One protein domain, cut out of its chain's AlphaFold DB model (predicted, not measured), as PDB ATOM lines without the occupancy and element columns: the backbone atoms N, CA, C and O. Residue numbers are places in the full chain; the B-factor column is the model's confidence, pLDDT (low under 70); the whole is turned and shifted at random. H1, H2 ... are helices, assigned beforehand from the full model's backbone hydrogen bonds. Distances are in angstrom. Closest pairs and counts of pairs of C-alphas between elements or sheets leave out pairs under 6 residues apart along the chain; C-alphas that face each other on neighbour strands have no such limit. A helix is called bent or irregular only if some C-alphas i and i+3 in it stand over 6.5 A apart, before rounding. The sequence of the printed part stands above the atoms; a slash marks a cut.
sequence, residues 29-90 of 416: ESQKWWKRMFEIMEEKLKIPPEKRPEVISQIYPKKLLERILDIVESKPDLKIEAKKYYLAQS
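This is residues 29 to 90 of the 416 residues of the protein "uncharacterized protein LOC108740159" of Agrilus planipennis (UniProt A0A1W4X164). Three helices, H2, H3 and H4, form a small, loosely joined group whose centres make a triangle, and the longest helix, H1, stands across one end of it like a post. H2 and H3 fold back on each other as a helical hairpin, while H4 runs side by side with H3, opposite ways, and crosses H2 at a steeper angle of 47 degrees, without clearly touching either. The printed part has 62 residues with four named helices, H1 to H4 in order, and no named strand; its class is all helix. It is compact, with a radius of gyration of the C-alphas of 11.6 A and spans of 32 by 24 by 21 A.

Find C-alpha 29 at (22.762, -14.806, 15.814); from there H1, residues 29 to 45, runs 24.9 A. H2, residues 49 to 59, covers 16.3 A and is irregular: C-alphas 50 and 53 are 7.3 A apart. H3, residues 62 to 72, covers 15.4 A. H4, residues 76 to 90, runs 21.3 A to C-alpha 90 at (-6.780, 1.385, 7.469).

Look at Lys 35 and Val 72, the closest C-alphas of H1 and H3, 5.7 A apart: H1 touches H3 with residues 31 to 38 alone, about perpendicular at 79 degrees. H1 and H2 are near each other, with 5 pairs of C-alphas within 10 A. In the hairpin, H2 and H3 only just touch, with 3 pairs of C-alphas within 8 A, the closest being Ser 57 and Leu 65 at 6.3 A; they run opposite ways at a shallow tilt of 34.7 degrees, only just short of steep. H4 is close to H3 but not clearly touching, its closest C-alphas being Lys 79 and Leu 69 at 7.6 A, with a shallow tilt of 20 degrees, opposite ways. H4 is also close to H2 but not clearly touching, with C-alphas 53 and 82 the closest at 6.5 A. H1 and H4 are apart. Every O i to N i+4 pair is within hydrogen-bond range in H4, against 12 of 13 in H1, 4 of 7 in H2 and 5 of 7 in H3.

The C-alphas of Glu 29 and Ser 90, the two farthest apart, are 34.7 A from each other. The printed part has no cut, and its three links are tight. The mean pLDDT of the printed part is 74.6; look for values under 70 at residues 74 to 83 and 85 to 90.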
ATOM      1  N   GLU A  29      22.683 -13.543  16.558       75.81
ATOM      2  CA  GLU A  29      22.762 -14.806  15.814       75.81
ATOM      3  C   GLU A  29      21.385 -15.322  15.398       75.81
ATOM      4  O   GLU A  29      21.189 -15.660  14.232       75.81
ATOM      5  N   SER A  30      20.405 -15.294  16.303       71.44
ATOM      6  CA  SER A  30      19.023 -15.680  16.002       71.44
ATOM      7  C   SER A  30      18.411 -14.767  14.941       71.44
ATOM      8  O   SER A  30      17.759 -15.252  14.023       71.44
ATOM      9  N   GLN A  31      18.666 -13.455  14.994       74.25
ATOM     10  CA  GLN A  31      18.203 -12.527  13.953       74.25
ATOM     11  C   GLN A  31      18.854 -12.793  12.590       74.25
ATOM     12  O   GLN A  31      18.165 -12.794  11.569       74.25
ATOM     13  N   LYS A  32      20.176 -13.012  12.553       81.25
ATOM     14  CA  LYS A  32      20.888 -13.379  11.316       81.25
ATOM     15  C   LYS A  32      20.337 -14.676  10.733       81.25
ATOM     16  O   LYS A  32      20.162 -14.774   9.522       81.25
ATOM     17  N   TRP A  33      20.042 -15.643  11.596       75.69
ATOM     18  CA  TRP A  33      19.462 -16.916  11.201       75.69
ATOM     19  C   TRP A  33      18.053 -16.750  10.622       75.69
ATOM     20  O   TRP A  33      17.814 -17.212   9.510       75.69
ATOM     21  N   TRP A  34      17.158 -16.027  11.310       76.19
ATOM     22  CA  TRP A  34      15.804 -15.763  10.814       76.19
ATOM     23  C   TRP A  34      15.849 -15.085   9.447       76.19
ATOM     24  O   TRP A  34      15.222 -15.572   8.515       76.19
ATOM     25  N   LYS A  35      16.660 -14.037   9.279       82.00
ATOM     26  CA  LYS A  35      16.821 -13.369   7.979       82.00
ATOM     27  C   LYS A  35      17.246 -14.318   6.868       82.00
ATOM     28  O   LYS A  35      16.587 -14.354   5.838       82.00
ATOM     29  N   ARG A  36      18.284 -15.127   7.105       82.88
ATOM     30  CA  ARG A  36      18.746 -16.124   6.132       82.88
ATOM     31  C   ARG A  36      17.645 -17.133   5.794       82.88
ATOM     32  O   ARG A  36      17.531 -17.560   4.652       82.88
ATOM     33  N   MET A  37      16.833 -17.514   6.778       79.69
ATOM     34  CA  MET A  37      15.717 -18.432   6.572       79.69
ATOM     35  C   MET A  37      14.637 -17.833   5.667       79.69
ATOM     36  O   MET A  37      14.218 -18.471   4.700       79.69
ATOM     37  N   PHE A  38      14.215 -16.601   5.958       81.50
ATOM     38  CA  PHE A  38      13.261 -15.864   5.130       81.50
ATOM     39  C   PHE A  38      13.806 -15.655   3.709       81.50
ATOM     40  O   PHE A  38      13.086 -15.919   2.753       81.50
ATOM     41  N   GLU A  39      15.089 -15.316   3.558       84.75
ATOM     42  CA  GLU A  39      15.756 -15.198   2.252       84.75
ATOM     43  C   GLU A  39      15.685 -16.503   1.439       84.75
ATOM     44  O   GLU A  39      15.288 -16.469   0.278       84.75
ATOM     45  N   ILE A  40      15.982 -17.661   2.043       83.62
ATOM     46  CA  ILE A  40      15.919 -18.968   1.359       83.62
ATOM     47  C   ILE A  40      14.481 -19.321   0.942       83.62
ATOM     48  O   ILE A  40      14.263 -19.873  -0.141       83.62
ATOM     49  N   MET A  41      13.490 -19.051   1.799       76.56
ATOM     50  CA  MET A  41      12.082 -19.315   1.475       76.56
ATOM     51  C   MET A  41      11.584 -18.414   0.341       76.56
ATOM     52  O   MET A  41      10.871 -18.879  -0.549       76.56
ATOM     53  N   GLU A  42      11.982 -17.145   0.351       84.94
ATOM     54  CA  GLU A  42      11.592 -16.154  -0.651       84.94
ATOM     55  C   GLU A  42      12.294 -16.367  -1.992       84.94
ATOM     56  O   GLU A  42      11.657 -16.212  -3.033       84.94
ATOM     57  N   GLU A  43      13.562 -16.791  -1.984       86.88
ATOM     58  CA  GLU A  43      14.327 -17.122  -3.192       86.88
ATOM     59  C   GLU A  43      13.659 -18.256  -3.979       86.88
ATOM     60  O   GLU A  43      13.467 -18.145  -5.192       86.88
ATOM     61  N   LYS A  44      13.213 -19.315  -3.288       77.50
ATOM     62  CA  LYS A  44      12.525 -20.454  -3.920       77.50
ATOM     63  C   LYS A  44      11.240 -20.059  -4.646       77.50
ATOM     64  O   LYS A  44      10.879 -20.706  -5.626       77.50
ATOM     65  N   LEU A  45      10.564 -19.013  -4.182       74.75
ATOM     66  CA  LEU A  45       9.289 -18.544  -4.733       74.75
ATOM     67  C   LEU A  45       9.412 -17.233  -5.506       74.75
ATOM     68  O   LEU A  45       8.404 -16.695  -5.959       74.75
ATOM     69  N   LYS A  46      10.640 -16.730  -5.679       87.44
ATOM     70  CA  LYS A  46      10.943 -15.478  -6.379       87.44
ATOM     71  C   LYS A  46      10.128 -14.294  -5.841       87.44
ATOM     72  O   LYS A  46       9.700 -13.438  -6.615       87.44
ATOM     73  N   ILE A  47       9.900 -14.248  -4.527       80.62
ATOM     74  CA  ILE A  47       9.183 -13.138  -3.892       80.62
ATOM     75  C   ILE A  47      10.154 -11.955  -3.794       80.62
ATOM     76  O   ILE A  47      11.169 -12.063  -3.104       80.62
ATOM     77  N   PRO A  48       9.895 -10.823  -4.475       83.69
ATOM     78  CA  PRO A  48      10.753  -9.656  -4.354       83.69
ATOM     79  C   PRO A  48      10.628  -9.053  -2.944       83.69
ATOM     80  O   PRO A  48       9.526  -9.036  -2.383       83.69
ATOM     81  N   PRO A  49      11.717  -8.504  -2.375       81.38
ATOM     82  CA  PRO A  49      11.738  -8.004  -0.997       81.38
ATOM     83  C   PRO A  49      10.714  -6.889  -0.743       81.38
ATOM     84  O   PRO A  49      10.217  -6.758   0.368       81.38
ATOM     85  N   GLU A  50      10.342  -6.129  -1.776       83.12
ATOM     86  CA  GLU A  50       9.327  -5.068  -1.713       83.12
ATOM     87  C   GLU A  50       7.909  -5.602  -1.448       83.12
ATOM     88  O   GLU A  50       7.097  -4.923  -0.824       83.12
ATOM     89  N   LYS A  51       7.608  -6.834  -1.882       83.88
ATOM     90  CA  LYS A  51       6.289  -7.473  -1.704       83.88
ATOM     91  C   LYS A  51       6.195  -8.326  -0.441       83.88
ATOM     92  O   LYS A  51       5.127  -8.835  -0.108       83.88
ATOM     93  N   ARG A  52       7.299  -8.478   0.289       82.62
ATOM     94  CA  ARG A  52       7.362  -9.223   1.548       82.62
ATOM     95  C   ARG A  52       6.326  -8.763   2.590       82.62
ATOM     96  O   ARG A  52       5.608  -9.630   3.092       82.62
ATOM     97  N   PRO A  53       6.189  -7.462   2.929       81.81
ATOM     98  CA  PRO A  53       5.227  -7.039   3.948       81.81
ATOM     99  C   PRO A  53       3.780  -7.315   3.529       81.81
ATOM    100  O   PRO A  53       2.966  -7.680   4.373       81.81
ATOM    101  N   GLU A  54       3.477  -7.215   2.234       83.75
ATOM    102  CA  GLU A  54       2.158  -7.527   1.681       83.75
ATOM    103  C   GLU A  54       1.818  -9.011   1.884       83.75
ATOM    104  O   GLU A  54       0.803  -9.325   2.505       83.75
ATOM    105  N   VAL A  55       2.715  -9.922   1.492       83.50
ATOM    106  CA  VAL A  55       2.516 -11.375   1.649       83.50
ATOM    107  C   VAL A  55       2.409 -11.779   3.123       83.50
ATOM    108  O   VAL A  55       1.540 -12.567   3.487       83.50
ATOM    109  N   ILE A  56       3.254 -11.229   4.002       82.44
ATOM    110  CA  ILE A  56       3.215 -11.544   5.440       82.44
ATOM    111  C   ILE A  56       1.930 -10.988   6.083       82.44
ATOM    112  O   ILE A  56       1.343 -11.647   6.945       82.44
ATOM    113  N   SER A  57       1.445  -9.820   5.645       82.62
ATOM    114  CA  SER A  57       0.217  -9.208   6.180       82.62
ATOM    115  C   SER A  57      -1.048 -10.018   5.906       82.62
ATOM    116  O   SER A  57      -1.999  -9.942   6.681       82.62
ATOM    117  N   GLN A  58      -1.045 -10.834   4.850       81.31
ATOM    118  CA  GLN A  58      -2.153 -11.737   4.539       81.31
ATOM    119  C   GLN A  58      -2.236 -12.913   5.523       81.31
ATOM    120  O   GLN A  58      -3.320 -13.447   5.742       81.31
ATOM    121  N   ILE A  59      -1.109 -13.309   6.126       77.44
ATOM    122  CA  ILE A  59      -0.978 -14.549   6.908       77.44
ATOM    123  C   ILE A  59      -1.159 -14.295   8.405       77.44
ATOM    124  O   ILE A  59      -1.749 -15.118   9.103       77.44
ATOM    125  N   TYR A  60      -0.644 -13.172   8.913       77.00
ATOM    126  CA  TYR A  60      -0.605 -12.910  10.351       77.00
ATOM    127  C   TYR A  60      -1.563 -11.800  10.785       77.00
ATOM    128  O   TYR A  60      -1.655 -10.758  10.135       77.00
ATOM    129  N   PRO A  61      -2.208 -11.947  11.957       80.06
ATOM    130  CA  PRO A  61      -3.007 -10.879  12.529       80.06
ATOM    131  C   PRO A  61      -2.136  -9.667  12.879       80.06
ATOM    132  O   PRO A  61      -0.980  -9.788  13.290       80.06
ATOM    133  N   LYS A  62      -2.746  -8.484  12.793       74.06
ATOM    134  CA  LYS A  62      -2.119  -7.154  12.921       74.06
ATOM    135  C   LYS A  62      -1.114  -7.025  14.077       74.06
ATOM    136  O   LYS A  62      -0.037  -6.472  13.901       74.06
ATOM    137  N   LYS A  63      -1.434  -7.589  15.248       74.56
ATOM    138  CA  LYS A  63      -0.588  -7.529  16.456       74.56
ATOM    139  C   LYS A  63       0.704  -8.355  16.358       74.56
ATOM    140  O   LYS A  63       1.674  -8.049  17.046       74.56
ATOM    141  N   LEU A  64       0.704  -9.420  15.555       74.00
ATOM    142  CA  LEU A  64       1.868 -10.283  15.330       74.00
ATOM    143  C   LEU A  64       2.696  -9.811  14.137       74.00
ATOM    144  O   LEU A  64       3.918  -9.938  14.172       74.00
ATOM    145  N   LEU A  65       2.048  -9.209  13.136       78.38
ATOM    146  CA  LEU A  65       2.707  -8.669  11.950       78.38
ATOM    147  C   LEU A  65       3.832  -7.692  12.315       78.38
ATOM    148  O   LEU A  65       4.946  -7.847  11.831       78.38
ATOM    149  N   GLU A  66       3.579  -6.744  13.220       76.56
ATOM    150  CA  GLU A  66       4.592  -5.772  13.660       76.56
ATOM    151  C   GLU A  66       5.814  -6.450  14.294       76.56
ATOM    152  O   GLU A  66       6.951  -6.070  14.026       76.56
ATOM    153  N   ARG A  67       5.591  -7.508  15.082       77.94
ATOM    154  CA  ARG A  67       6.671  -8.265  15.732       77.94
ATOM    155  C   ARG A  67       7.487  -9.075  14.731       77.94
ATOM    156  O   ARG A  67       8.698  -9.178  14.877       77.94
ATOM    157  N   ILE A  68       6.826  -9.653  13.732       79.50
ATOM    158  CA  ILE A  68       7.479 -10.448  12.691       79.50
ATOM    159  C   ILE A  68       8.270  -9.533  11.759       79.50
ATOM    160  O   ILE A  68       9.434  -9.810  11.486       79.50
ATOM    161  N   LEU A  69       7.698  -8.400  11.348       81.31
ATOM    162  CA  LEU A  69       8.416  -7.390  10.567       81.31
ATOM    163  C   LEU A  69       9.619  -6.837  11.338       81.31
ATOM    164  O   LEU A  69      10.674  -6.648  10.746       81.31
ATOM    165  N   ASP A  70       9.525  -6.675  12.658       78.31
ATOM    166  CA  ASP A  70      10.671  -6.283  13.486       78.31
ATOM    167  C   ASP A  70      11.820  -7.309  13.485       78.31
ATOM    168  O   ASP A  70      12.980  -6.917  13.631       78.31
ATOM    169  N   ILE A  71      11.514  -8.601  13.320       77.06
ATOM    170  CA  ILE A  71      12.506  -9.686  13.237       77.06
ATOM    171  C   ILE A  71      13.116  -9.758  11.830       77.06
ATOM    172  O   ILE A  71      14.325  -9.958  11.684       77.06
ATOM    173  N   VAL A  72      12.287  -9.594  10.798       75.69
ATOM    174  CA  VAL A  72      12.669  -9.803   9.394       75.69
ATOM    175  C   VAL A  72      13.324  -8.561   8.782       75.69
ATOM    176  O   VAL A  72      14.316  -8.665   8.056       75.69
ATOM    177  N   GLU A  73      12.837  -7.366   9.114       73.25
ATOM    178  CA  GLU A  73      13.347  -6.093   8.611       73.25
ATOM    179  C   GLU A  73      14.174  -5.375   9.680       73.25
ATOM    180  O   GLU A  73      13.671  -4.681  10.563       73.25
ATOM    181  N   SER A  74      15.501  -5.476   9.582       58.16
ATOM    182  CA  SER A  74      16.389  -4.681  10.443       58.16
ATOM    183  C   SER A  74      16.618  -3.254   9.947       58.16
ATOM    184  O   SER A  74      17.356  -2.514  10.591       58.16
ATOM    185  N   LYS A  75      16.087  -2.884   8.775       58.81
ATOM    186  CA  LYS A  75      16.298  -1.556   8.191       58.81
ATOM    187  C   LYS A  75      15.154  -0.624   8.613       58.81
ATOM    188  O   LYS A  75      13.998  -0.964   8.372       58.81
ATOM    189  N   PRO A  76      15.447   0.532   9.231       56.94
ATOM    190  CA  PRO A  76      14.420   1.450   9.727       56.94
ATOM    191  C   PRO A  76      13.560   2.051   8.604       56.94
ATOM    192  O   PRO A  76      12.394   2.357   8.840       56.94
ATOM    193  N   ASP A  77      14.097   2.156   7.388       54.09
ATOM    194  CA  ASP A  77      13.424   2.820   6.265       54.09
ATOM    195  C   ASP A  77      12.221   2.015   5.741       54.09
ATOM    196  O   ASP A  77      11.153   2.578   5.502       54.09
ATOM    197  N   LEU A  78      12.342   0.682   5.690       55.91
ATOM    198  CA  LEU A  78      11.254  -0.224   5.292       55.91
ATOM    199  C   LEU A  78      10.153  -0.316   6.361       55.91
ATOM    200  O   LEU A  78       8.972  -0.377   6.029       55.91
ATOM    201  N   LYS A  79      10.507  -0.167   7.648       58.22
ATOM    202  CA  LYS A  79       9.520  -0.088   8.743       58.22
ATOM    203  C   LYS A  79       8.597   1.119   8.608       58.22
ATOM    204  O   LYS A  79       7.431   1.051   8.996       58.22
ATOM    205  N   ILE A  80       9.111   2.239   8.096       62.59
ATOM    206  CA  ILE A  80       8.317   3.452   7.864       62.59
ATOM    207  C   ILE A  80       7.371   3.231   6.678       62.59
ATOM    208  O   ILE A  80       6.216   3.651   6.732       62.59
ATOM    209  N   GLU A  81       7.827   2.542   5.636       60.47
ATOM    210  CA  GLU A  81       7.051   2.276   4.422       60.47
ATOM    211  C   GLU A  81       5.954   1.221   4.639       60.47
ATOM    212  O   GLU A  81       4.802   1.459   4.278       60.47
ATOM    213  N   ALA A  82       6.245   0.141   5.373       59.03
ATOM    214  CA  ALA A  82       5.248  -0.839   5.811       59.03
ATOM    215  C   ALA A  82       4.176  -0.203   6.717       59.03
ATOM    216  O   ALA A  82       2.980  -0.453   6.546       59.03
ATOM    217  N   LYS A  83       4.575   0.699   7.631       64.75
ATOM    218  CA  LYS A  83       3.628   1.490   8.440       64.75
ATOM    219  C   LYS A  83       2.772   2.427   7.586       64.75
ATOM    220  O   LYS A  83       1.581   2.556   7.863       64.75
ATOM    221  N   LYS A  84       3.339   3.062   6.554       70.44
ATOM    222  CA  LYS A  84       2.596   3.925   5.616       70.44
ATOM    223  C   LYS A  84       1.581   3.135   4.791       70.44
ATOM    224  O   LYS A  84       0.424   3.544   4.732       70.44
ATOM    225  N   TYR A  85       1.981   2.002   4.211       64.31
ATOM    226  CA  TYR A  85       1.093   1.119   3.445       64.31
ATOM    227  C   TYR A  85      -0.082   0.625   4.307       64.31
ATOM    228  O   TYR A  85      -1.241   0.647   3.891       64.31
ATOM    229  N   TYR A  86       0.194   0.288   5.567       62.72
ATOM    230  CA  TYR A  86      -0.815  -0.159   6.521       62.72
ATOM    231  C   TYR A  86      -1.765   0.959   6.996       62.72
ATOM    232  O   TYR A  86      -2.980   0.758   7.067       62.72
ATOM    233  N   LEU A  87      -1.245   2.161   7.275       68.50
ATOM    234  CA  LEU A  87      -2.069   3.338   7.582       68.50
ATOM    235  C   LEU A  87      -2.981   3.707   6.401       68.50
ATOM    236  O   LEU A  87      -4.129   4.085   6.629       68.50
ATOM    237  N   ALA A  88      -2.506   3.532   5.164       66.88
ATOM    238  CA  ALA A  88      -3.289   3.741   3.948       66.88
ATOM    239  C   ALA A  88      -4.408   2.695   3.761       66.88
ATOM    240  O   ALA A  88      -5.524   3.053   3.388       66.88
ATOM    241  N   GLN A  89      -4.173   1.416   4.080       61.78
ATOM    242  CA  GLN A  89      -5.242   0.402   4.077       61.78
ATOM    243  C   GLN A  89      -6.288   0.647   5.177       61.78
ATOM    244  O   GLN A  89      -7.486   0.451   4.959       61.78
ATOM    245  N   SER A  90      -5.861   1.100   6.361       59.12
ATOM    246  CA  SER A  90      -6.780   1.385   7.469       59.12
ATOM    247  C   SER A  90      -7.647   2.621   7.216       59.12
ATOM    248  O   SER A  90      -8.789   2.648   7.671       59.12
TER     249      SER A  90